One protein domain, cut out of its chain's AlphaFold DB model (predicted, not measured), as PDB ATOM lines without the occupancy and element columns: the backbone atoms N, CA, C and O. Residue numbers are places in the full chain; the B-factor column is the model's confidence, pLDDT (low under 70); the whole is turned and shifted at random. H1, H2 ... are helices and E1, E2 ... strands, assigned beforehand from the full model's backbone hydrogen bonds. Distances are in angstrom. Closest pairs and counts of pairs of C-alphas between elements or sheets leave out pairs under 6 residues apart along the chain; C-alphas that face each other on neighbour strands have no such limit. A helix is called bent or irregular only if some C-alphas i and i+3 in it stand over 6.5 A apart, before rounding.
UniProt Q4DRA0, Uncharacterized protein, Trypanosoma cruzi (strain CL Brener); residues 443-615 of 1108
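AT A GLANCE: This is residues 443 to 615 of the 1108 residues of an uncharacterized protein of Trypanosoma cruzi (strain CL Brener) (UniProt Q4DRA0). One long helix, H1, stands in the middle of this domain between two groups: the short helices H2, H3 and H4 with their loops on one side, and on the other the helical hairpin of H5 and H6, the helices H7 and H8 and a small three-stranded sheet. H7 packs side by side with H1, H8 meets the first residues of H6, 543 to 547, at a corner, and residues 481 to 487 stick out as a loop. The 173 printed residues have eight named helices and three named strands, along the chain H1 H2 H3 H4 H5 H6 E1 H7 H8 E2 E3, and the class is mostly helix. The sheet has the order E1 E3 E2, antiparallel throughout. The whole is compact, with a radius of gyration of the C-alphas of 16.4 A, and rounded, spanning 45 by 38 by 29 A.

HOW THE PARTS SIT: Begin at the sheet, where E3, residues 612 to 614, is the inner strand between the edge strands E1, residues 571 to 573, and E2, residues 605 to 607. Beside E1, look for N 572 and O 613 at 2.8 A, within hydrogen-bond range; E1 and E3 are antiparallel at 153 degrees. On the other side of E3, its hairpin with E2 shows N 614 and O 605 at 2.8 A, also within range. E1, then H7, residues 574 to 581, and H8, residues 590 to 599, then E2 make a split strand-helix-strand unit, two strands running the same way with E3 between them, and its crossover is right-handed. H6, residues 543 to 564, is on the sheet but only grazes it, with its residues 555 to 562. H8 touches residues 543 to 547 of H6 alone, closest at the C-alphas of Tyr 547 and Met 596, 7.2 A, about perpendicular at 80 degrees. H5, residues 524 to 537, forms a helical hairpin with H6; they touch closest at the C-alphas of Ala 529 and Ala 550, 4.2 A, opposite ways at a tilt of 38 degrees, only just steep. Now turn to the hub, H1, residues 443 to 465. It touches H7 with its residues 451 to 458 alone, closest at the C-alphas of Ile 454 and Trp 580, 5.5 A, the same way at a shallow tilt of 23 degrees. It touches H2, residues 472 to 479, closest at the C-alphas of Ser 456 and Leu 479, 7.1 A, opposite ways at a steep tilt of 59 degrees. It only just touches H3, residues 488 to 497, with 3 pairs of C-alphas within 8 A, closest those of Val 453 and Leu 495, 6.5 A. H4, residues 512 to 515, only just touches H2, with 3 pairs, closest the C-alphas of Phe 472 and Leu 515, 6.2 A; H1 and H4 are apart. In H1, H2, H5, H7 and H8 every O i to N i+4 pair is within hydrogen-bond range; H3 has 5 of 6, H6 has 16 of 18, and H4 is too short for such a pair.

IN THESE COORDINATES: Find C-alpha 443 at (203.395, 162.101, 251.739); from there H1 runs 32.8 A to C-alpha 465 at (187.808, 184.386, 233.391). H5 measures 19.9 A and H6 30.2 A. H6 has a kink of 31 degrees near residue 552 and is irregular, only just: C-alphas 549 and 552 are 6.8 A apart. H3 is 15.0 A long and H8 14.3 A. E3 ends at C-alpha 614, (199.115, 170.794, 259.413).

THE WHOLE: The two C-alphas farthest apart, those of Ser 514 and Lys 609, are 46.5 A from each other. The printed part has no cut, and its one long link joins H3 to H4 through 14 residues. The mean pLDDT of the printed part is 73.6; 55 residues are under 70, among them residues 478 to 490 and 503 to 516.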
ATOM      1  N   THR A 443     203.297 160.644 251.576       49.49
ATOM      2  CA  THR A 443     203.395 162.101 251.739       49.49
ATOM      3  C   THR A 443     203.870 162.822 250.476       49.49
ATOM      4  O   THR A 443     203.357 163.895 250.155       49.49
ATOM      5  N   VAL A 444     204.828 162.252 249.737       52.71
ATOM      6  CA  VAL A 444     205.314 162.834 248.474       52.71
ATOM      7  C   VAL A 444     204.251 162.701 247.391       52.71
ATOM      8  O   VAL A 444     204.022 163.668 246.661       52.71
ATOM      9  N   SER A 445     203.562 161.555 247.310       64.32
ATOM     10  CA  SER A 445     202.446 161.392 246.371       64.32
ATOM     11  C   SER A 445     201.315 162.374 246.676       64.32
ATOM     12  O   SER A 445     200.833 163.032 245.759       64.32
ATOM     13  N   PHE A 446     200.973 162.582 247.952       74.79
ATOM     14  CA  PHE A 446     199.971 163.574 248.356       74.79
ATOM     15  C   PHE A 446     200.332 165.002 247.906       74.79
ATOM     16  O   PHE A 446     199.523 165.678 247.276       74.79
ATOM     17  N   LEU A 447     201.559 165.475 248.158       74.10
ATOM     18  CA  LEU A 447     201.960 166.829 247.741       74.10
ATOM     19  C   LEU A 447     202.038 166.988 246.214       74.10
ATOM     20  O   LEU A 447     201.764 168.075 245.699       74.10
ATOM     21  N   GLN A 448     202.389 165.924 245.486       73.93
ATOM     22  CA  GLN A 448     202.348 165.911 244.020       73.93
ATOM     23  C   GLN A 448     200.913 165.996 243.490       73.93
ATOM     24  O   GLN A 448     200.667 166.757 242.552       73.93
ATOM     25  N   GLU A 449     199.966 165.285 244.113       78.19
ATOM     26  CA  GLU A 449     198.536 165.405 243.812       78.19
ATOM     27  C   GLU A 449     198.034 166.832 244.066       78.19
ATOM     28  O   GLU A 449     197.390 167.422 243.197       78.19
ATOM     29  N   VAL A 450     198.393 167.438 245.203       81.20
ATOM     30  CA  VAL A 450     198.011 168.823 245.527       81.20
ATOM     31  C   VAL A 450     198.599 169.817 244.516       81.20
ATOM     32  O   VAL A 450     197.884 170.694 244.031       81.20
ATOM     33  N   ASP A 451     199.876 169.695 244.143       78.02
ATOM     34  CA  ASP A 451     200.480 170.568 243.123       78.02
ATOM     35  C   ASP A 451     199.809 170.405 241.748       78.02
ATOM     36  O   ASP A 451     199.588 171.393 241.035       78.02
ATOM     37  N   PHE A 452     199.439 169.176 241.390       80.31
ATOM     38  CA  PHE A 452     198.674 168.882 240.183       80.31
ATOM     39  C   PHE A 452     197.285 169.543 240.212       80.31
ATOM     40  O   PHE A 452     196.898 170.214 239.247       80.31
ATOM     41  N   VAL A 453     196.569 169.451 241.336       84.85
ATOM     42  CA  VAL A 453     195.281 170.132 241.561       84.85
ATOM     43  C   VAL A 453     195.437 171.644 241.416       84.85
ATOM     44  O   VAL A 453     194.667 172.276 240.691       84.85
ATOM     45  N   ILE A 454     196.473 172.233 242.017       84.92
ATOM     46  CA  ILE A 454     196.739 173.674 241.928       84.92
ATOM     47  C   ILE A 454     196.983 174.096 240.478       84.92
ATOM     48  O   ILE A 454     196.385 175.069 240.015       84.92
ATOM     49  N   ARG A 455     197.825 173.374 239.726       80.67
ATOM     50  CA  ARG A 455     198.071 173.668 238.303       80.67
ATOM     51  C   ARG A 455     196.785 173.619 237.480       80.67
ATOM     52  O   ARG A 455     196.535 174.535 236.692       80.67
ATOM     53  N   SER A 456     195.964 172.603 237.718       83.31
ATOM     54  CA  SER A 456     194.684 172.396 237.038       83.31
ATOM     55  C   SER A 456     193.699 173.527 237.330       83.31
ATOM     56  O   SER A 456     193.183 174.159 236.407       83.31
ATOM     57  N   VAL A 457     193.506 173.864 238.610       85.73
ATOM     58  CA  VAL A 457     192.632 174.960 239.054       85.73
ATOM     59  C   VAL A 457     193.080 176.295 238.462       85.73
ATOM     60  O   VAL A 457     192.261 177.042 237.927       85.73
ATOM     61  N   LEU A 458     194.376 176.614 238.515       83.98
ATOM     62  CA  LEU A 458     194.895 177.879 237.988       83.98
ATOM     63  C   LEU A 458     194.694 178.003 236.475       83.98
ATOM     64  O   LEU A 458     194.355 179.087 235.985       83.98
ATOM     65  N   PHE A 459     194.880 176.907 235.738       83.12
ATOM     66  CA  PHE A 459     194.613 176.860 234.305       83.12
ATOM     67  C   PHE A 459     193.126 177.082 234.001       83.12
ATOM     68  O   PHE A 459     192.787 177.975 233.216       83.12
ATOM     69  N   LEU A 460     192.242 176.339 234.674       83.94
ATOM     70  CA  LEU A 460     190.796 176.428 234.475       83.94
ATOM     71  C   LEU A 460     190.246 177.801 234.866       83.94
ATOM     72  O   LEU A 460     189.522 178.409 234.081       83.94
ATOM     73  N   ARG A 461     190.656 178.362 236.012       85.21
ATOM     74  CA  ARG A 461     190.274 179.722 236.436       85.21
ATOM     75  C   ARG A 461     190.681 180.771 235.406       85.21
ATOM     76  O   ARG A 461     189.873 181.624 235.047       85.21
ATOM     77  N   LYS A 462     191.915 180.700 234.888       81.90
ATOM     78  CA  LYS A 462     192.398 181.640 233.862       81.90
ATOM     79  C   LYS A 462     191.555 181.568 232.588       81.90
ATOM     80  O   LYS A 462     191.306 182.601 231.977       81.90
ATOM     81  N   ARG A 463     191.133 180.371 232.173       81.27
ATOM     82  CA  ARG A 463     190.299 180.180 230.977       81.27
ATOM     83  C   ARG A 463     188.844 180.584 231.206       81.27
ATOM     84  O   ARG A 463     188.286 181.252 230.342       81.27
ATOM     85  N   HIS A 464     188.286 180.276 232.375       81.37
ATOM     86  CA  HIS A 464     186.935 180.671 232.773       81.37
ATOM     87  C   HIS A 464     186.784 182.198 232.832       81.37
ATOM     88  O   HIS A 464     185.830 182.737 232.283       81.37
ATOM     89  N   LEU A 465     187.773 182.913 233.389       77.83
ATOM     90  CA  LEU A 465     187.808 184.386 233.391       77.83
ATOM     91  C   LEU A 465     187.908 185.007 231.989       77.83
ATOM     92  O   LEU A 465     187.545 186.164 231.810       77.83
ATOM     93  N   LEU A 466     188.436 184.265 231.016       79.31
ATOM     94  CA  LEU A 466     188.522 184.689 229.616       79.31
ATOM     95  C   LEU A 466     187.330 184.196 228.782       79.31
ATOM     96  O   LEU A 466     187.376 184.326 227.562       79.31
ATOM     97  N   GLU A 467     186.328 183.569 229.412       75.93
ATOM     98  CA  GLU A 467     185.170 182.936 228.761       75.93
ATOM     99  C   GLU A 467     185.563 181.956 227.634       75.93
ATOM    100  O   GLU A 467     184.801 181.680 226.703       75.93
ATOM    101  N   LYS A 468     186.777 181.394 227.709       77.68
ATOM    102  CA  LYS A 468     187.280 180.436 226.723       77.68
ATOM    103  C   LYS A 468     186.807 179.035 227.078       77.68
ATOM    104  O   LYS A 468     186.985 178.579 228.207       77.68
ATOM    105  N   ARG A 469     186.263 178.335 226.081       75.56
ATOM    106  CA  ARG A 469     185.922 176.910 226.176       75.56
ATOM    107  C   ARG A 469     187.208 176.098 226.392       75.56
ATOM    108  O   ARG A 469     188.222 176.408 225.771       75.56
ATOM    109  N   VAL A 470     187.154 175.114 227.288       78.34
ATOM    110  CA  VAL A 470     188.253 174.190 227.605       78.34
ATOM    111  C   VAL A 470     187.706 172.774 227.513       78.34
ATOM    112  O   VAL A 470     186.684 172.478 228.139       78.34
ATOM    113  N   THR A 471     188.358 171.924 226.729       80.60
ATOM    114  CA  THR A 471     188.059 170.486 226.677       80.60
ATOM    115  C   THR A 471     188.969 169.699 227.621       80.60
ATOM    116  O   THR A 471     189.976 170.217 228.114       80.60
ATOM    117  N   PHE A 472     188.637 168.436 227.897       75.92
ATOM    118  CA  PHE A 472     189.543 167.557 228.646       75.92
ATOM    119  C   PHE A 472     190.863 167.342 227.889       75.92
ATOM    120  O   PHE A 472     191.921 167.271 228.509       75.92
ATOM    121  N   GLU A 473     190.841 167.335 226.557       76.10
ATOM    122  CA  GLU A 473     192.063 167.300 225.750       76.10
ATOM    123  C   GLU A 473     192.976 168.516 225.999       76.10
ATOM    124  O   GLU A 473     194.168 168.336 226.258       76.10
ATOM    125  N   ASP A 474     192.420 169.735 226.036       77.97
ATOM    126  CA  ASP A 474     193.181 170.951 226.367       77.97
ATOM    127  C   ASP A 474     193.805 170.868 227.768       77.97
ATOM    128  O   ASP A 474     194.940 171.298 227.990       77.97
ATOM    129  N   LEU A 475     193.047 170.337 228.734       76.42
ATOM    130  CA  LEU A 475     193.506 170.173 230.109       76.42
ATOM    131  C   LEU A 475     194.656 169.156 230.185       76.42
ATOM    132  O   LEU A 475     195.668 169.421 230.837       76.42
ATOM    133  N   ARG A 476     194.535 168.029 229.472       72.98
ATOM    134  CA  ARG A 476     195.568 166.988 229.386       72.98
ATOM    135  C   ARG A 476     196.858 167.527 228.770       72.98
ATOM    136  O   ARG A 476     197.922 167.326 229.352       72.98
ATOM    137  N   ALA A 477     196.755 168.249 227.653       72.52
ATOM    138  CA  ALA A 477     197.900 168.792 226.918       72.52
ATOM    139  C   ALA A 477     198.741 169.784 227.742       72.52
ATOM    140  O   ALA A 477     199.940 169.929 227.518       72.52
ATOM    141  N   VAL A 478     198.126 170.479 228.703       67.81
ATOM    142  CA  VAL A 478     198.818 171.469 229.543       67.81
ATOM    143  C   VAL A 478     199.445 170.844 230.789       67.81
ATOM    144  O   VAL A 478     200.440 171.363 231.300       67.81
ATOM    145  N   LEU A 479     198.863 169.765 231.311       66.63
ATOM    146  CA  LEU A 479     199.260 169.204 232.601       66.63
ATOM    147  C   LEU A 479     200.261 168.051 232.495       66.63
ATOM    148  O   LEU A 479     201.091 167.912 233.398       66.63
ATOM    149  N   LEU A 480     200.184 167.243 231.432       65.05
ATOM    150  CA  LEU A 480     200.983 166.028 231.272       65.05
ATOM    151  C   LEU A 480     201.966 166.159 230.098       65.05
ATOM    152  O   LEU A 480     201.548 166.508 228.994       65.05
ATOM    153  N   PRO A 481     203.265 165.862 230.294       55.39
ATOM    154  CA  PRO A 481     204.196 165.677 229.183       55.39
ATOM    155  C   PRO A 481     203.743 164.505 228.295       55.39
ATOM    156  O   PRO A 481     203.286 163.491 228.816       55.39
ATOM    157  N   GLU A 482     203.945 164.590 226.975       50.76
ATOM    158  CA  GLU A 482     203.509 163.579 225.982       50.76
ATOM    159  C   GLU A 482     203.934 162.124 226.274       50.76
ATOM    160  O   GLU A 482     203.367 161.196 225.704       50.76
ATOM    161  N   LYS A 483     204.934 161.894 227.135       48.97
ATOM    162  CA  LYS A 483     205.568 160.579 227.314       48.97
ATOM    163  C   LYS A 483     204.873 159.632 228.299       48.97
ATOM    164  O   LYS A 483     205.168 158.442 228.247       48.97
ATOM    165  N   ASP A 484     203.944 160.103 229.129       48.36
ATOM    166  CA  ASP A 484     203.299 159.272 230.159       48.36
ATOM    167  C   ASP A 484     201.853 158.926 229.768       48.36
ATOM    168  O   ASP A 484     200.894 159.546 230.229       48.36
ATOM    169  N   MET A 485     201.683 157.938 228.880       44.53
ATOM    170  CA  MET A 485     200.350 157.498 228.433       44.53
ATOM    171  C   MET A 485     199.611 156.621 229.456       44.53
ATOM    172  O   MET A 485     198.389 156.663 229.491       44.53
ATOM    173  N   GLU A 486     200.313 155.851 230.293       48.43
ATOM    174  CA  GLU A 486     199.680 154.865 231.193       48.43
ATOM    175  C   GLU A 486     199.132 155.468 232.499       48.43
ATOM    176  O   GLU A 486     198.235 154.903 233.116       48.43
ATOM    177  N   VAL A 487     199.625 156.639 232.920       52.20
ATOM    178  CA  VAL A 487     199.256 157.261 234.212       52.20
ATOM    179  C   VAL A 487     198.025 158.172 234.080       52.20
ATOM    180  O   VAL A 487     197.581 158.773 235.054       52.20
ATOM    181  N   THR A 488     197.446 158.306 232.882       56.52
ATOM    182  CA  THR A 488     196.446 159.344 232.605       56.52
ATOM    183  C   THR A 488     195.197 159.206 233.472       56.52
ATOM    184  O   THR A 488     194.792 160.185 234.098       56.52
ATOM    185  N   ASP A 489     194.601 158.019 233.576       64.07
ATOM    186  CA  ASP A 489     193.282 157.861 234.213       64.07
ATOM    187  C   ASP A 489     193.305 158.144 235.728       64.07
ATOM    188  O   ASP A 489     192.347 158.705 236.265       64.07
ATOM    189  N   ALA A 490     194.442 157.908 236.396       67.85
ATOM    190  CA  ALA A 490     194.636 158.247 237.809       67.85
ATOM    191  C   ALA A 490     194.465 159.755 238.086       67.85
ATOM    192  O   ALA A 490     193.990 160.154 239.150       67.85
ATOM    193  N   PHE A 491     194.795 160.619 237.122       73.90
ATOM    194  CA  PHE A 491     194.677 162.068 237.291       73.90
ATOM    195  C   PHE A 491     193.234 162.580 237.236       73.90
ATOM    196  O   PHE A 491     192.915 163.547 237.930       73.90
ATOM    197  N   LEU A 492     192.346 161.946 236.457       74.78
ATOM    198  CA  LEU A 492     190.914 162.289 236.481       74.78
ATOM    199  C   LEU A 492     190.318 161.982 237.848       74.78
ATOM    200  O   LEU A 492     189.544 162.776 238.385       74.78
ATOM    201  N   GLU A 493     190.734 160.862 238.437       75.57
ATOM    202  CA  GLU A 493     190.325 160.486 239.779       75.57
ATOM    203  C   GLU A 493     190.818 161.487 240.833       75.57
ATOM    204  O   GLU A 493     190.051 161.841 241.725       75.57
ATOM    205  N   VAL A 494     192.036 162.026 240.699       77.14
ATOM    206  CA  VAL A 494     192.532 163.111 241.566       77.14
ATOM    207  C   VAL A 494     191.679 164.380 241.420       77.14
ATOM    208  O   VAL A 494     191.234 164.935 242.422       77.14
ATOM    209  N   LEU A 495     191.380 164.837 240.195       79.19
ATOM    210  CA  LEU A 495     190.535 166.031 239.989       79.19
ATOM    211  C   LEU A 495     189.118 165.858 240.553       79.19
ATOM    212  O   LEU A 495     188.522 166.834 241.020       79.19
ATOM    213  N   ARG A 496     188.601 164.622 240.518       77.86
ATOM    214  CA  ARG A 496     187.323 164.226 241.120       77.86
ATOM    215  C   ARG A 496     187.389 164.262 242.647       77.86
ATOM    216  O   ARG A 496     186.542 164.905 243.261       77.86
ATOM    217  N   ARG A 497     188.392 163.613 243.252       77.25
ATOM    218  CA  ARG A 497     188.590 163.550 244.715       77.25
ATOM    219  C   ARG A 497     188.686 164.944 245.342       77.25
ATOM    220  O   ARG A 497     187.991 165.252 246.305       77.25
ATOM    221  N   TYR A 498     189.429 165.847 244.701       80.32
ATOM    222  CA  TYR A 498     189.593 167.230 245.160       80.32
ATOM    223  C   TYR A 498     188.455 168.190 244.756       80.32
ATOM    224  O   TYR A 498     188.558 169.392 245.028       80.32
ATOM    225  N   ASP A 499     187.378 167.703 244.124       81.67
ATOM    226  CA  ASP A 499     186.213 168.498 243.701       81.67
ATOM    227  C   ASP A 499     186.608 169.761 242.905       81.67
ATOM    228  O   ASP A 499     186.316 170.902 243.287       81.67
ATOM    229  N   VAL A 500     187.372 169.563 241.823       81.25
ATOM    230  CA  VAL A 500     187.881 170.649 240.960       81.25
ATOM    231  C   VAL A 500     186.975 170.900 239.756       81.25
ATOM    232  O   VAL A 500     186.765 172.051 239.363       81.25
ATOM    233  N   VAL A 501     186.455 169.828 239.156       79.21
ATOM    234  CA  VAL A 501     185.718 169.853 237.886       79.21
ATOM    235  C   VAL A 501     184.321 169.255 238.026       79.21
ATOM    236  O   VAL A 501     184.108 168.343 238.818       79.21
ATOM    237  N   THR A 502     183.379 169.754 237.230       71.33
ATOM    238  CA  THR A 502     182.044 169.173 237.021       71.33
ATOM    239  C   THR A 502     181.913 168.689 235.576       71.33
ATOM    240  O   THR A 502     182.497 169.291 234.672       71.33
ATOM    241  N   GLY A 503     181.156 167.608 235.348       61.23
ATOM    242  CA  GLY A 503     180.801 167.178 233.987       61.23
ATOM    243  C   GLY A 503     180.619 165.677 233.755       61.23
ATOM    244  O   GLY A 503     179.950 165.328 232.795       61.23
ATOM    245  N   PHE A 504     181.138 164.797 234.617       62.82
ATOM    246  CA  PHE A 504     181.027 163.340 234.442       62.82
ATOM    247  C   PHE A 504     180.412 162.665 235.681       62.82
ATOM    248  O   PHE A 504     180.770 162.995 236.813       62.82
ATOM    249  N   GLU A 505     179.443 161.763 235.467       53.51
ATOM    250  CA  GLU A 505     178.688 161.074 236.528       53.51
ATOM    251  C   GLU A 505     179.578 160.156 237.381       53.51
ATOM    252  O   GLU A 505     180.457 159.459 236.876       53.51
ATOM    253  N   ALA A 506     179.326 160.141 238.694       51.00
ATOM    254  CA  ALA A 506     180.197 159.533 239.700       51.00
ATOM    255  C   ALA A 506     180.317 157.996 239.626       51.00
ATOM    256  O   ALA A 506     181.268 157.444 240.179       51.00
ATOM    257  N   GLU A 507     179.378 157.306 238.976       52.81
ATOM    258  CA  GLU A 507     179.220 155.851 239.118       52.81
ATOM    259  C   GLU A 507     180.059 155.005 238.151       52.81
ATOM    260  O   GLU A 507     180.235 153.811 238.394       52.81
ATOM    261  N   LYS A 508     180.604 155.574 237.068       55.49
ATOM    262  CA  LYS A 508     181.339 154.794 236.056       55.49
ATOM    263  C   LYS A 508     182.833 155.122 236.071       55.49
ATOM    264  O   LYS A 508     183.183 156.295 236.189       55.49
ATOM    265  N   PRO A 509     183.730 154.126 235.926       56.61
ATOM    266  CA  PRO A 509     185.137 154.398 235.653       56.61
ATOM    267  C   PRO A 509     185.225 155.153 234.325       56.61
ATOM    268  O   PRO A 509     184.799 154.646 233.286       56.61
ATOM    269  N   VAL A 510     185.719 156.388 234.374       63.51
ATOM    270  CA  VAL A 510     185.806 157.260 233.203       63.51
ATOM    271  C   VAL A 510     187.245 157.291 232.714       63.51
ATOM    272  O   VAL A 510     188.150 157.567 233.497       63.51
ATOM    273  N   SER A 511     187.457 157.022 231.426       68.12
ATOM    274  CA  SER A 511     188.774 157.144 230.800       68.12
ATOM    275  C   SER A 511     188.914 158.503 230.119       68.12
ATOM    276  O   SER A 511     187.937 159.092 229.645       68.12
ATOM    277  N   TRP A 512     190.143 159.013 229.997       68.17
ATOM    278  CA  TRP A 512     190.370 160.257 229.239       68.17
ATOM    279  C   TRP A 512     189.882 160.171 227.794       68.17
ATOM    280  O   TRP A 512     189.497 161.186 227.217       68.17
ATOM    281  N   HIS A 513     189.911 158.974 227.203       69.74
ATOM    282  CA  HIS A 513     189.545 158.764 225.804       69.74
ATOM    283  C   HIS A 513     188.048 158.996 225.569       69.74
ATOM    284  O   HIS A 513     187.683 159.524 224.523       69.74
ATOM    285  N   SER A 514     187.181 158.681 226.541       68.32
ATOM    286  CA  SER A 514     185.743 158.963 226.418       68.32
ATOM    287  C   SER A 514     185.406 160.447 226.586       68.32
ATOM    288  O   SER A 514     184.431 160.914 226.012       68.32
ATOM    289  N   LEU A 515     186.214 161.194 227.347       67.52
ATOM    290  CA  LEU A 515     185.940 162.595 227.695       67.52
ATOM    291  C   LEU A 515     186.664 163.625 226.821       67.52
ATOM    292  O   LEU A 515     186.424 164.814 226.996       67.52
ATOM    293  N   GLN A 516     187.557 163.217 225.910       68.64
ATOM    294  CA  GLN A 516     188.481 164.118 225.197       68.64
ATOM    295  C   GLN A 516     187.826 165.409 224.672       68.64
ATOM    296  O   GLN A 516     188.370 166.494 224.880       68.64
ATOM    297  N   GLN A 517     186.645 165.298 224.052       72.86
ATOM    298  CA  GLN A 517     185.913 166.428 223.462       72.86
ATOM    299  C   GLN A 517     184.863 167.066 224.387       72.86
ATOM    300  O   GLN A 517     184.257 168.078 224.023       72.86
ATOM    301  N   GLU A 518     184.633 166.514 225.579       76.03
ATOM    302  CA  GLU A 518     183.688 167.084 226.535       76.03
ATOM    303  C   GLU A 518     184.219 168.370 227.172       76.03
ATOM    304  O   GLU A 518     185.425 168.606 227.295       76.03
ATOM    305  N   ARG A 519     183.285 169.238 227.573       73.53
ATOM    306  CA  ARG A 519     183.604 170.527 228.185       73.53
ATOM    307  C   ARG A 519     183.924 170.352 229.660       73.53
ATOM    308  O   ARG A 519     183.119 169.805 230.407       73.53
ATOM    309  N   VAL A 520     185.047 170.924 230.083       77.79
ATOM    310  CA  VAL A 520     185.436 170.966 231.493       77.79
ATOM    311  C   VAL A 520     184.831 172.203 232.144       77.79
ATOM    312  O   VAL A 520     185.166 173.335 231.781       77.79
ATOM    313  N   PHE A 521     183.970 171.996 233.136       79.88
ATOM    314  CA  PHE A 521     183.443 173.070 233.972       79.88
ATOM    315  C   PHE A 521     184.122 173.053 235.340       79.88
ATOM    316  O   PHE A 521     184.487 171.997 235.849       79.88
ATOM    317  N   LEU A 522     184.309 174.231 235.944       81.11
ATOM    318  CA  LEU A 522     184.746 174.323 237.338       81.11
ATOM    319  C   LEU A 522     183.657 173.750 238.251       81.11
ATOM    320  O   LEU A 522     182.465 173.887 237.967       81.11
ATOM    321  N   SER A 523     184.050 173.137 239.364       84.44
ATOM    322  CA  SER A 523     183.094 172.747 240.399       84.44
ATOM    323  C   SER A 523     182.384 173.961 241.000       84.44
ATOM    324  O   SER A 523     182.828 175.110 240.867       84.44
ATOM    325  N   SER A 524     181.262 173.721 241.681       83.54
ATOM    326  CA  SER A 524     180.552 174.769 242.424       83.54
ATOM    327  C   SER A 524     181.472 175.415 243.466       83.54
ATOM    328  O   SER A 524     181.517 176.643 243.556       83.54
ATOM    329  N   ARG A 525     182.284 174.607 244.161       86.62
ATOM    330  CA  ARG A 525     183.305 175.046 245.121       86.62
ATOM    331  C   ARG A 525     184.330 175.981 244.484       86.62
ATOM    332  O   ARG A 525     184.533 177.093 244.966       86.62
ATOM    333  N   GLU A 526     184.946 175.569 243.377       86.44
ATOM    334  CA  GLU A 526     185.963 176.382 242.699       86.44
ATOM    335  C   GLU A 526     185.378 177.647 242.062       86.44
ATOM    336  O   GLU A 526     186.039 178.687 242.015       86.44
ATOM    337  N   SER A 527     184.123 177.587 241.619       84.62
ATOM    338  CA  SER A 527     183.395 178.740 241.084       84.62
ATOM    339  C   SER A 527     183.086 179.782 242.166       84.62
ATOM    340  O   SER A 527     183.216 180.983 241.916       84.62
ATOM    341  N   VAL A 528     182.706 179.347 243.373       87.23
ATOM    342  CA  VAL A 528     182.509 180.225 244.542       87.23
ATOM    343  C   VAL A 528     183.845 180.816 244.997       87.23
ATOM    344  O   VAL A 528     183.959 182.036 245.123       87.23
ATOM    345  N   ALA A 529     184.890 179.992 245.110       86.31
ATOM    346  CA  ALA A 529     186.230 180.451 245.467       86.31
ATOM    347  C   ALA A 529     186.770 181.497 244.475       86.31
ATOM    348  O   ALA A 529     187.322 182.521 244.883       86.31
ATOM    349  N   LEU A 530     186.569 181.293 243.167       86.38
ATOM    350  CA  LEU A 530     186.953 182.261 242.138       86.38
ATOM    351  C   LEU A 530     186.213 183.599 242.304       86.38
ATOM    352  O   LEU A 530     186.840 184.654 242.190       86.38
ATOM    353  N   LYS A 531     184.906 183.577 242.607       84.33
ATOM    354  CA  LYS A 531     184.124 184.797 242.874       84.33
ATOM    355  C   LYS A 531     184.653 185.551 244.096       84.33
ATOM    356  O   LYS A 531     184.818 186.768 244.011       84.33
ATOM    357  N   ALA A 532     184.977 184.850 245.181       83.82
ATOM    358  CA  ALA A 532     185.546 185.449 246.388       83.82
ATOM    359  C   ALA A 532     186.938 186.062 246.137       83.82
ATOM    360  O   ALA A 532     187.212 187.194 246.546       83.82
ATOM    361  N   ILE A 533     187.803 185.355 245.399       85.74
ATOM    362  CA  ILE A 533     189.142 185.830 245.011       85.74
ATOM    363  C   ILE A 533     189.041 187.087 244.135       85.74
ATOM    364  O   ILE A 533     189.732 188.075 244.389       85.74
ATOM    365  N   GLU A 534     188.153 187.107 243.139       82.83
ATOM    366  CA  GLU A 534     187.949 188.285 242.288       82.83
ATOM    367  C   GLU A 534     187.279 189.451 243.036       82.83
ATOM    368  O   GLU A 534     187.627 190.613 242.803       82.83
ATOM    369  N   ALA A 535     186.363 189.181 243.973       81.12
ATOM    370  CA  ALA A 535     185.786 190.206 244.844       81.12
ATOM    371  C   ALA A 535     186.854 190.845 245.746       81.12
ATOM    372  O   ALA A 535     186.887 192.073 245.884       81.12
ATOM    373  N   SER A 536     187.764 190.037 246.298       81.64
ATOM    374  CA  SER A 536     188.917 190.503 247.074       81.64
ATOM    375  C   SER A 536     189.892 191.319 246.214       81.64
ATOM    376  O   SER A 536     190.242 192.441 246.583       81.64
ATOM    377  N   ARG A 537     190.230 190.849 244.998       78.66
ATOM    378  CA  ARG A 537     191.061 191.607 244.037       78.66
ATOM    379  C   ARG A 537     190.460 192.978 243.722       78.66
ATOM    380  O   ARG A 537     191.181 193.972 243.661       78.66
ATOM    381  N   LYS A 538     189.139 193.048 243.537       77.88
ATOM    382  CA  LYS A 538     188.405 194.300 243.279       77.88
ATOM    383  C   LYS A 538     188.200 195.161 244.534       77.88
ATOM    384  O   LYS A 538     187.502 196.166 244.445       77.88
ATOM    385  N   ARG A 539     188.772 194.781 245.689       69.85
ATOM    386  CA  ARG A 539     188.579 195.419 247.007       69.85
ATOM    387  C   ARG A 539     187.104 195.547 247.424       69.85
ATOM    388  O   ARG A 539     186.752 196.454 248.169       69.85
ATOM    389  N   LYS A 540     186.237 194.658 246.925       67.85
ATOM    390  CA  LYS A 540     184.804 194.593 247.267       67.85
ATOM    391  C   LYS A 540     184.491 193.523 248.318       67.85
ATOM    392  O   LYS A 540     183.457 193.616 248.966       67.85
ATOM    393  N   GLY A 541     185.349 192.511 248.463       59.90
ATOM    394  CA  GLY A 541     185.179 191.417 249.425       59.90
ATOM    395  C   GLY A 541     185.874 191.680 250.762       59.90
ATOM    396  O   GLY A 541     186.904 192.356 250.814       59.90
ATOM    397  N   SER A 542     185.332 191.121 251.846       72.51
ATOM    398  CA  SER A 542     185.983 191.132 253.160       72.51
ATOM    399  C   SER A 542     187.053 190.033 253.261       72.51
ATOM    400  O   SER A 542     186.966 188.999 252.594       72.51
ATOM    401  N   LYS A 543     188.061 190.219 254.129       73.47
ATOM    402  CA  LYS A 543     189.066 189.174 254.422       73.47
ATOM    403  C   LYS A 543     188.408 187.885 254.949       73.47
ATOM    404  O   LYS A 543     188.846 186.796 254.603       73.47
ATOM    405  N   TYR A 544     187.318 188.021 255.711       76.81
ATOM    406  CA  TYR A 544     186.526 186.899 256.219       76.81
ATOM    407  C   TYR A 544     185.861 186.097 255.093       76.81
ATOM    408  O   TYR A 544     185.915 184.872 255.099       76.81
ATOM    409  N   GLN A 545     185.301 186.777 254.087       79.96
ATOM    410  CA  GLN A 545     184.689 186.117 252.934       79.96
ATOM    411  C   GLN A 545     185.722 185.324 252.124       79.96
ATOM    412  O   GLN A 545     185.457 184.192 251.738       79.96
ATOM    413  N   LEU A 546     186.928 185.873 251.925       82.20
ATOM    414  CA  LEU A 546     188.016 185.151 251.256       82.20
ATOM    415  C   LEU A 546     188.413 183.878 252.021       82.20
ATOM    416  O   LEU A 546     188.650 182.837 251.406       82.20
ATOM    417  N   TYR A 547     188.469 183.945 253.354       81.56
ATOM    418  CA  TYR A 547     188.758 182.772 254.170       81.56
ATOM    419  C   TYR A 547     187.637 181.725 254.089       81.56
ATOM    420  O   TYR A 547     187.908 180.568 253.768       81.56
ATOM    421  N   ALA A 548     186.391 182.132 254.339       81.07
ATOM    422  CA  ALA A 548     185.241 181.236 254.428       81.07
ATOM    423  C   ALA A 548     184.862 180.593 253.083       81.07
ATOM    424  O   ALA A 548     184.534 179.412 253.045       81.07
ATOM    425  N   GLU A 549     184.924 181.345 251.978       82.53
ATOM    426  CA  GLU A 549     184.475 180.872 250.659       82.53
ATOM    427  C   GLU A 549     185.596 180.260 249.804       82.53
ATOM    428  O   GLU A 549     185.303 179.467 248.911       82.53
ATOM    429  N   ALA A 550     186.871 180.602 250.047       84.37
ATOM    430  CA  ALA A 550     187.992 180.104 249.242       84.37
ATOM    431  C   ALA A 550     188.994 179.258 250.042       84.37
ATOM    432  O   ALA A 550     189.232 178.105 249.691       84.37
ATOM    433  N   ILE A 551     189.592 179.805 251.105       84.76
ATOM    434  CA  ILE A 551     190.716 179.147 251.798       84.76
ATOM    435  C   ILE A 551     190.251 177.920 252.591       84.76
ATOM    436  O   ILE A 551     190.795 176.831 252.413       84.76
ATOM    437  N   SER A 552     189.242 178.078 253.449       82.67
ATOM    438  CA  SER A 552     188.764 177.017 254.340       82.67
ATOM    439  C   SER A 552     188.251 175.787 253.571       82.67
ATOM    440  O   SER A 552     188.752 174.692 253.840       82.67
ATOM    441  N   PRO A 553     187.382 175.912 252.542       83.71
ATOM    442  CA  PRO A 553     186.916 174.758 251.766       83.71
ATOM    443  C   PRO A 553     188.031 174.028 251.006       83.71
ATOM    444  O   PRO A 553     187.932 172.827 250.749       83.71
ATOM    445  N   PHE A 554     189.095 174.739 250.620       86.43
ATOM    446  CA  PHE A 554     190.271 174.125 250.005       86.43
ATOM    447  C   PHE A 554     191.062 173.291 251.014       86.43
ATOM    448  O   PHE A 554     191.300 172.107 250.776       86.43
ATOM    449  N   LEU A 555     191.392 173.880 252.165       84.21
ATOM    450  CA  LEU A 555     192.135 173.196 253.222       84.21
ATOM    451  C   LEU A 555     191.367 171.998 253.800       84.21
ATOM    452  O   LEU A 555     191.981 170.967 254.069       84.21
ATOM    453  N   PHE A 556     190.039 172.094 253.937       83.92
ATOM    454  CA  PHE A 556     189.203 170.976 254.388       83.92
ATOM    455  C   PHE A 556     189.281 169.785 253.434       83.92
ATOM    456  O   PHE A 556     189.496 168.669 253.891       83.92
ATOM    457  N   ARG A 557     189.202 170.011 252.116       83.91
ATOM    458  CA  ARG A 557     189.364 168.925 251.137       83.91
ATOM    459  C   ARG A 557     190.760 168.311 251.171       83.91
ATOM    460  O   ARG A 557     190.883 167.093 251.156       83.91
ATOM    461  N   CYS A 558     191.809 169.127 251.279       83.90
ATOM    462  CA  CYS A 558     193.169 168.612 251.456       83.90
ATOM    463  C   CYS A 558     193.310 167.772 252.737       83.90
ATOM    464  O   CYS A 558     194.013 166.768 252.732       83.90
ATOM    465  N   SER A 559     192.644 168.170 253.825       79.89
ATOM    466  CA  SER A 559     192.609 167.428 255.091       79.89
ATOM    467  C   SER A 559     191.846 166.108 254.981       79.89
ATOM    468  O   SER A 559     192.337 165.085 255.460       79.89
ATOM    469  N   GLU A 560     190.697 166.093 254.304       81.19
ATOM    470  CA  GLU A 560     189.942 164.867 254.023       81.19
ATOM    471  C   GLU A 560     190.773 163.872 253.205       81.19
ATOM    472  O   GLU A 560     190.881 162.712 253.595       81.19
ATOM    473  N   GLU A 561     191.434 164.329 252.138       78.67
ATOM    474  CA  GLU A 561     192.271 163.476 251.284       78.67
ATOM    475  C   GLU A 561     193.537 162.989 251.996       78.67
ATOM    476  O   GLU A 561     193.913 161.825 251.868       78.67
ATOM    477  N   ALA A 562     194.169 163.836 252.814       74.52
ATOM    478  CA  ALA A 562     195.282 163.418 253.662       74.52
ATOM    479  C   ALA A 562     194.860 162.332 254.669       74.52
ATOM    480  O   ALA A 562     195.584 161.358 254.879       74.52
ATOM    481  N   THR A 563     193.670 162.482 255.259       72.85
ATOM    482  CA  THR A 563     193.111 161.515 256.213       72.85
ATOM    483  C   THR A 563     192.725 160.211 255.510       72.85
ATOM    484  O   THR A 563     193.029 159.134 256.019       72.85
ATOM    485  N   ALA A 564     192.119 160.288 254.322       70.51
ATOM    486  CA  ALA A 564     191.768 159.130 253.499       70.51
ATOM    487  C   ALA A 564     193.008 158.362 253.009       70.51
ATOM    488  O   ALA A 564     192.998 157.133 252.986       70.51
ATOM    489  N   ALA A 565     194.100 159.069 252.699       67.23
ATOM    490  CA  ALA A 565     195.397 158.475 252.372       67.23
ATOM    491  C   ALA A 565     196.138 157.892 253.598       67.23
ATOM    492  O   ALA A 565     197.222 157.329 253.446       67.23
ATOM    493  N   GLY A 566     195.579 158.022 254.809       61.01
ATOM    494  CA  GLY A 566     196.157 157.494 256.047       61.01
ATOM    495  C   GLY A 566     197.357 158.285 256.580       61.01
ATOM    496  O   GLY A 566     198.181 157.726 257.302       61.01
ATOM    497  N   ILE A 567     197.487 159.571 256.233       62.67
ATOM    498  CA  ILE A 567     198.627 160.412 256.620       62.67
ATOM    499  C   ILE A 567     198.274 161.188 257.901       62.67
ATOM    500  O   ILE A 567     197.641 162.241 257.842       62.67
ATOM    501  N   SER A 568     198.685 160.676 259.068       61.28
ATOM    502  CA  SER A 568     198.355 161.263 260.383       61.28
ATOM    503  C   SER A 568     198.865 162.697 260.567       61.28
ATOM    504  O   SER A 568     198.156 163.529 261.129       61.28
ATOM    505  N   ASP A 569     200.059 162.990 260.043       65.12
ATOM    506  CA  ASP A 569     200.778 164.259 260.230       65.12
ATOM    507  C   ASP A 569     201.023 164.979 258.897       65.12
ATOM    508  O   ASP A 569     202.112 165.485 258.611       65.12
ATOM    509  N   ALA A 570     200.003 164.998 258.036       69.20
ATOM    510  CA  ALA A 570     200.095 165.673 256.750       69.20
ATOM    511  C   ALA A 570     200.337 167.174 256.951       69.20
ATOM    512  O   ALA A 570     199.523 167.876 257.555       69.20
ATOM    513  N   SER A 571     201.448 167.669 256.412       74.03
ATOM    514  CA  SER A 571     201.770 169.092 256.388       74.03
ATOM    515  C   SER A 571     201.860 169.588 254.949       74.03
ATOM    516  O   SER A 571     202.431 168.940 254.072       74.03
ATOM    517  N   MET A 572     201.265 170.749 254.698       80.09
ATOM    518  CA  MET A 572     201.255 171.408 253.400       80.09
ATOM    519  C   MET A 572     202.019 172.734 253.494       80.09
ATOM    520  O   MET A 572     201.653 173.586 254.305       80.09
ATOM    521  N   PRO A 573     203.053 172.963 252.666       81.39
ATOM    522  CA  PRO A 573     203.743 174.247 252.623       81.39
ATOM    523  C   PRO A 573     202.794 175.395 252.272       81.39
ATOM    524  O   PRO A 573     202.016 175.307 251.319       81.39
ATOM    525  N   ILE A 574     202.921 176.523 252.969       81.09
ATOM    526  CA  ILE A 574     202.075 177.709 252.748       81.09
ATOM    527  C   ILE A 574     202.255 178.281 251.337       81.09
ATOM    528  O   ILE A 574     201.314 178.824 250.765       81.09
ATOM    529  N   ALA A 575     203.420 178.065 250.721       77.23
ATOM    530  CA  ALA A 575     203.681 178.435 249.331       77.23
ATOM    531  C   ALA A 575     202.702 177.785 248.327       77.23
ATOM    532  O   ALA A 575     202.396 178.384 247.295       77.23
ATOM    533  N   LEU A 576     202.184 176.582 248.615       82.07
ATOM    534  CA  LEU A 576     201.163 175.945 247.776       82.07
ATOM    535  C   LEU A 576     199.831 176.698 247.867       82.07
ATOM    536  O   LEU A 576     199.203 176.963 246.840       82.07
ATOM    537  N   LEU A 577     199.451 177.132 249.071       85.30
ATOM    538  CA  LEU A 577     198.271 177.970 249.281       85.30
ATOM    539  C   LEU A 577     198.428 179.351 248.619       85.30
ATOM    540  O   LEU A 577     197.519 179.801 247.925       85.30
ATOM    541  N   GLU A 578     199.590 180.000 248.766       82.53
ATOM    542  CA  GLU A 578     199.916 181.278 248.105       82.53
ATOM    543  C   GLU A 578     199.768 181.178 246.582       82.53
ATOM    544  O   GLU A 578     199.160 182.041 245.938       82.53
ATOM    545  N   ARG A 579     200.265 180.080 246.001       82.34
ATOM    546  CA  ARG A 579     200.176 179.815 244.566       82.34
ATOM    547  C   ARG A 579     198.744 179.544 244.113       82.34
ATOM    548  O   ARG A 579     198.341 180.087 243.085       82.34
ATOM    549  N   TRP A 580     197.971 178.758 244.863       85.77
ATOM    550  CA  TRP A 580     196.553 178.509 244.576       85.77
ATOM    551  C   TRP A 580     195.714 179.795 244.632       85.77
ATOM    552  O   TRP A 580     194.859 180.022 243.770       85.77
ATOM    553  N   LEU A 581     196.005 180.673 245.600       83.91
ATOM    554  CA  LEU A 581     195.374 181.989 245.741       83.91
ATOM    555  C   LEU A 581     195.838 183.008 244.690       83.91
ATOM    556  O   LEU A 581     195.126 183.980 244.443       83.91
ATOM    557  N   GLN A 582     197.013 182.812 244.080       78.74
ATOM    558  CA  GLN A 582     197.736 183.853 243.336       78.74
ATOM    559  C   GLN A 582     197.942 185.114 244.197       78.74
ATOM    560  O   GLN A 582     197.579 186.216 243.773       78.74
ATOM    561  N   SER A 583     198.494 184.953 245.408       62.52
ATOM    562  CA  SER A 583     198.652 186.022 246.415       62.52
ATOM    563  C   SER A 583     199.230 187.328 245.853       62.52
ATOM    564  O   SER A 583     198.710 188.402 246.165       62.52
ATOM    565  N   ASP A 584     200.201 187.242 244.936       66.84
ATOM    566  CA  ASP A 584     200.811 188.391 244.244       66.84
ATOM    567  C   ASP A 584     199.781 189.305 243.561       66.84
ATOM    568  O   ASP A 584     199.934 190.525 243.518       66.84
ATOM    569  N   ARG A 585     198.692 188.731 243.035       68.02
ATOM    570  CA  ARG A 585     197.621 189.477 242.356       68.02
ATOM    571  C   ARG A 585     196.546 190.004 243.300       68.02
ATOM    572  O   ARG A 585     195.675 190.745 242.847       68.02
ATOM    573  N   LEU A 586     196.554 189.581 244.561       69.16
ATOM    574  CA  LEU A 586     195.614 190.023 245.590       69.16
ATOM    575  C   LEU A 586     196.197 191.136 246.468       69.16
ATOM    576  O   LEU A 586     195.474 191.669 247.304       69.16
ATOM    577  N   LEU A 587     197.480 191.485 246.287       66.46
ATOM    578  CA  LEU A 587     198.228 192.365 247.198       66.46
ATOM    579  C   LEU A 587     198.184 191.855 248.653       66.46
ATOM    580  O   LEU A 587     198.277 192.637 249.596       66.46
ATOM    581  N   LEU A 588     198.013 190.539 248.830       71.05
ATOM    582  CA  LEU A 588     198.066 189.876 250.127       71.05
ATOM    583  C   LEU A 588     199.522 189.549 250.419       71.05
ATOM    584  O   LEU A 588     200.093 188.637 249.823       71.05
ATOM    585  N   ASN A 589     200.111 190.286 251.355       72.04
ATOM    586  CA  ASN A 589     201.429 189.939 251.856       72.04
ATOM    587  C   ASN A 589     201.343 188.647 252.673       72.04
ATOM    588  O   ASN A 589     200.321 188.339 253.286       72.04
ATOM    589  N   ARG A 590     202.454 187.912 252.759       75.50
ATOM    590  CA  ARG A 590     202.535 186.688 253.568       75.50
ATOM    591  C   ARG A 590     202.111 186.915 255.029       75.50
ATOM    592  O   ARG A 590     201.438 186.074 255.614       75.50
ATOM    593  N   ALA A 591     202.418 188.087 255.590       72.81
ATOM    594  CA  ALA A 591     201.971 188.489 256.925       72.81
ATOM    595  C   ALA A 591     200.438 188.622 257.048       72.81
ATOM    596  O   ALA A 591     199.876 188.244 258.075       72.81
ATOM    597  N   ASP A 592     199.751 189.114 256.011       75.94
ATOM    598  CA  ASP A 592     198.285 189.179 255.986       75.94
ATOM    599  C   ASP A 592     197.659 187.784 255.918       75.94
ATOM    600  O   ASP A 592     196.642 187.544 256.567       75.94
ATOM    601  N   LEU A 593     198.268 186.866 255.157       78.67
ATOM    602  CA  LEU A 593     197.820 185.475 255.068       78.67
ATOM    603  C   LEU A 593     197.979 184.759 256.414       78.67
ATOM    604  O   LEU A 593     197.033 184.132 256.881       78.67
ATOM    605  N   PHE A 594     199.131 184.919 257.074       78.03
ATOM    606  CA  PHE A 594     199.352 184.407 258.429       78.03
ATOM    607  C   PHE A 594     198.325 184.950 259.421       78.03
ATOM    608  O   PHE A 594     197.736 184.186 260.181       78.03
ATOM    609  N   LYS A 595     198.060 186.260 259.383       76.75
ATOM    610  CA  LYS A 595     197.046 186.885 260.235       76.75
ATOM    611  C   LYS A 595     195.655 186.290 259.984       76.75
ATOM    612  O   LYS A 595     194.966 185.956 260.939       76.75
ATOM    613  N   MET A 596     195.279 186.089 258.721       75.70
ATOM    614  CA  MET A 596     193.989 185.506 258.338       75.70
ATOM    615  C   MET A 596     193.836 184.051 258.808       75.70
ATOM    616  O   MET A 596     192.781 183.689 259.325       75.70
ATOM    617  N   LEU A 597     194.894 183.242 258.678       76.27
ATOM    618  CA  LEU A 597     194.925 181.853 259.152       76.27
ATOM    619  C   LEU A 597     194.894 181.755 260.689       76.27
ATOM    620  O   LEU A 597     194.309 180.816 261.216       76.27
ATOM    621  N   ARG A 598     195.481 182.723 261.414       72.99
ATOM    622  CA  ARG A 598     195.383 182.803 262.887       72.99
ATOM    623  C   ARG A 598     193.992 183.213 263.368       72.99
ATOM    624  O   ARG A 598     193.493 182.642 264.330       72.99
ATOM    625  N   GLU A 599     193.411 184.248 262.755       64.96
ATOM    626  CA  GLU A 599     192.161 184.874 263.218       64.96
ATOM    627  C   GLU A 599     190.932 183.980 263.010       64.96
ATOM    628  O   GLU A 599     189.951 184.110 263.739       64.96
ATOM    629  N   CYS A 600     190.982 183.058 262.046       58.33
ATOM    630  CA  CYS A 600     189.879 182.158 261.722       58.33
ATOM    631  C   CYS A 600     190.243 180.713 262.110       58.33
ATOM    632  O   CYS A 600     190.614 179.900 261.269       58.33
ATOM    633  N   SER A 601     190.206 180.407 263.404       49.93
ATOM    634  CA  SER A 601     190.695 179.149 263.976       49.93
ATOM    635  C   SER A 601     189.866 177.895 263.623       49.93
ATOM    636  O   SER A 601     188.643 177.945 263.519       49.93
ATOM    637  N   LEU A 602     190.593 176.762 263.557       54.09
ATOM    638  CA  LEU A 602     190.203 175.333 263.492       54.09
ATOM    639  C   LEU A 602     189.662 174.768 262.153       54.09
ATOM    640  O   LEU A 602     188.824 175.399 261.514       54.09
ATOM    641  N   PRO A 603     190.078 173.542 261.736       54.57
ATOM    642  CA  PRO A 603     190.927 172.560 262.432       54.57
ATOM    643  C   PRO A 603     192.421 172.592 262.042       54.57
ATOM    644  O   PRO A 603     193.156 171.690 262.425       54.57
ATOM    645  N   PHE A 604     192.890 173.592 261.294       68.41
ATOM    646  CA  PHE A 604     194.277 173.633 260.807       68.41
ATOM    647  C   PHE A 604     195.225 174.263 261.830       68.41
ATOM    648  O   PHE A 604     194.929 175.323 262.384       68.41
ATOM    649  N   VAL A 605     196.383 173.637 262.051       69.19
ATOM    650  CA  VAL A 605     197.464 174.205 262.871       69.19
ATOM    651  C   VAL A 605     198.550 174.721 261.941       69.19
ATOM    652  O   VAL A 605     199.033 173.999 261.075       69.19
ATOM    653  N   MET A 606     198.930 175.982 262.103       70.15
ATOM    654  CA  MET A 606     199.979 176.605 261.305       70.15
ATOM    655  C   MET A 606     201.285 176.627 262.096       70.15
ATOM    656  O   MET A 606     201.336 177.213 263.176       70.15
ATOM    657  N   ASP A 607     202.345 176.043 261.539       67.83
ATOM    658  CA  ASP A 607     203.704 176.245 262.033       67.83
ATOM    659  C   ASP A 607     204.364 177.368 261.230       67.83
ATOM    660  O   ASP A 607     204.762 177.215 260.073       67.83
ATOM    661  N   GLU A 608     204.463 178.536 261.857       64.90
ATOM    662  CA  GLU A 608     205.066 179.725 261.253       64.90
ATOM    663  C   GLU A 608     206.569 179.589 261.039       64.90
ATOM    664  O   GLU A 608     207.106 180.189 260.104       64.90
ATOM    665  N   LYS A 609     207.247 178.800 261.884       64.06
ATOM    666  CA  LYS A 609     208.688 178.566 261.757       64.06
ATOM    667  C   LYS A 609     208.963 177.662 260.563       64.06
ATOM    668  O   LYS A 609     209.841 177.983 259.763       64.06
ATOM    669  N   ALA A 610     208.194 176.583 260.415       61.13
ATOM    670  CA  ALA A 610     208.303 175.677 259.270       61.13
ATOM    671  C   ALA A 610     207.610 176.203 257.996       61.13
ATOM    672  O   ALA A 610     207.834 175.670 256.910       61.13
ATOM    673  N   GLN A 611     206.793 177.259 258.106       71.78
ATOM    674  CA  GLN A 611     205.944 177.788 257.028       71.78
ATOM    675  C   GLN A 611     205.016 176.721 256.424       71.78
ATOM    676  O   GLN A 611     204.820 176.656 255.204       71.78
ATOM    677  N   SER A 612     204.435 175.890 257.287       75.66
ATOM    678  CA  SER A 612     203.586 174.759 256.916       75.66
ATOM    679  C   SER A 612     202.237 174.795 257.642       75.66
ATOM    680  O   SER A 612     202.088 175.356 258.727       75.66
ATOM    681  N   ILE A 613     201.228 174.213 256.997       79.30
ATOM    682  CA  ILE A 613     199.875 174.025 257.523       79.30
ATOM    683  C   ILE A 613     199.699 172.535 257.787       79.30
ATOM    684  O   ILE A 613     199.763 171.737 256.854       79.30
ATOM    685  N   TYR A 614     199.465 172.156 259.036       77.24
ATOM    686  CA  TYR A 614     199.115 170.794 259.413       77.24
ATOM    687  C   TYR A 614     197.630 170.546 259.153       77.24
ATOM    688  O   TYR A 614     196.764 171.303 259.596       77.24
ATOM    689  N   LEU A 615     197.356 169.472 258.417       72.60
ATOM    690  CA  LEU A 615     196.034 169.099 257.919       72.60
ATOM    691  C   LEU A 615     195.328 168.054 258.806       72.60
ATOM    692  O   LEU A 615     194.284 167.538 258.421       72.60
TER     693      LEU A 615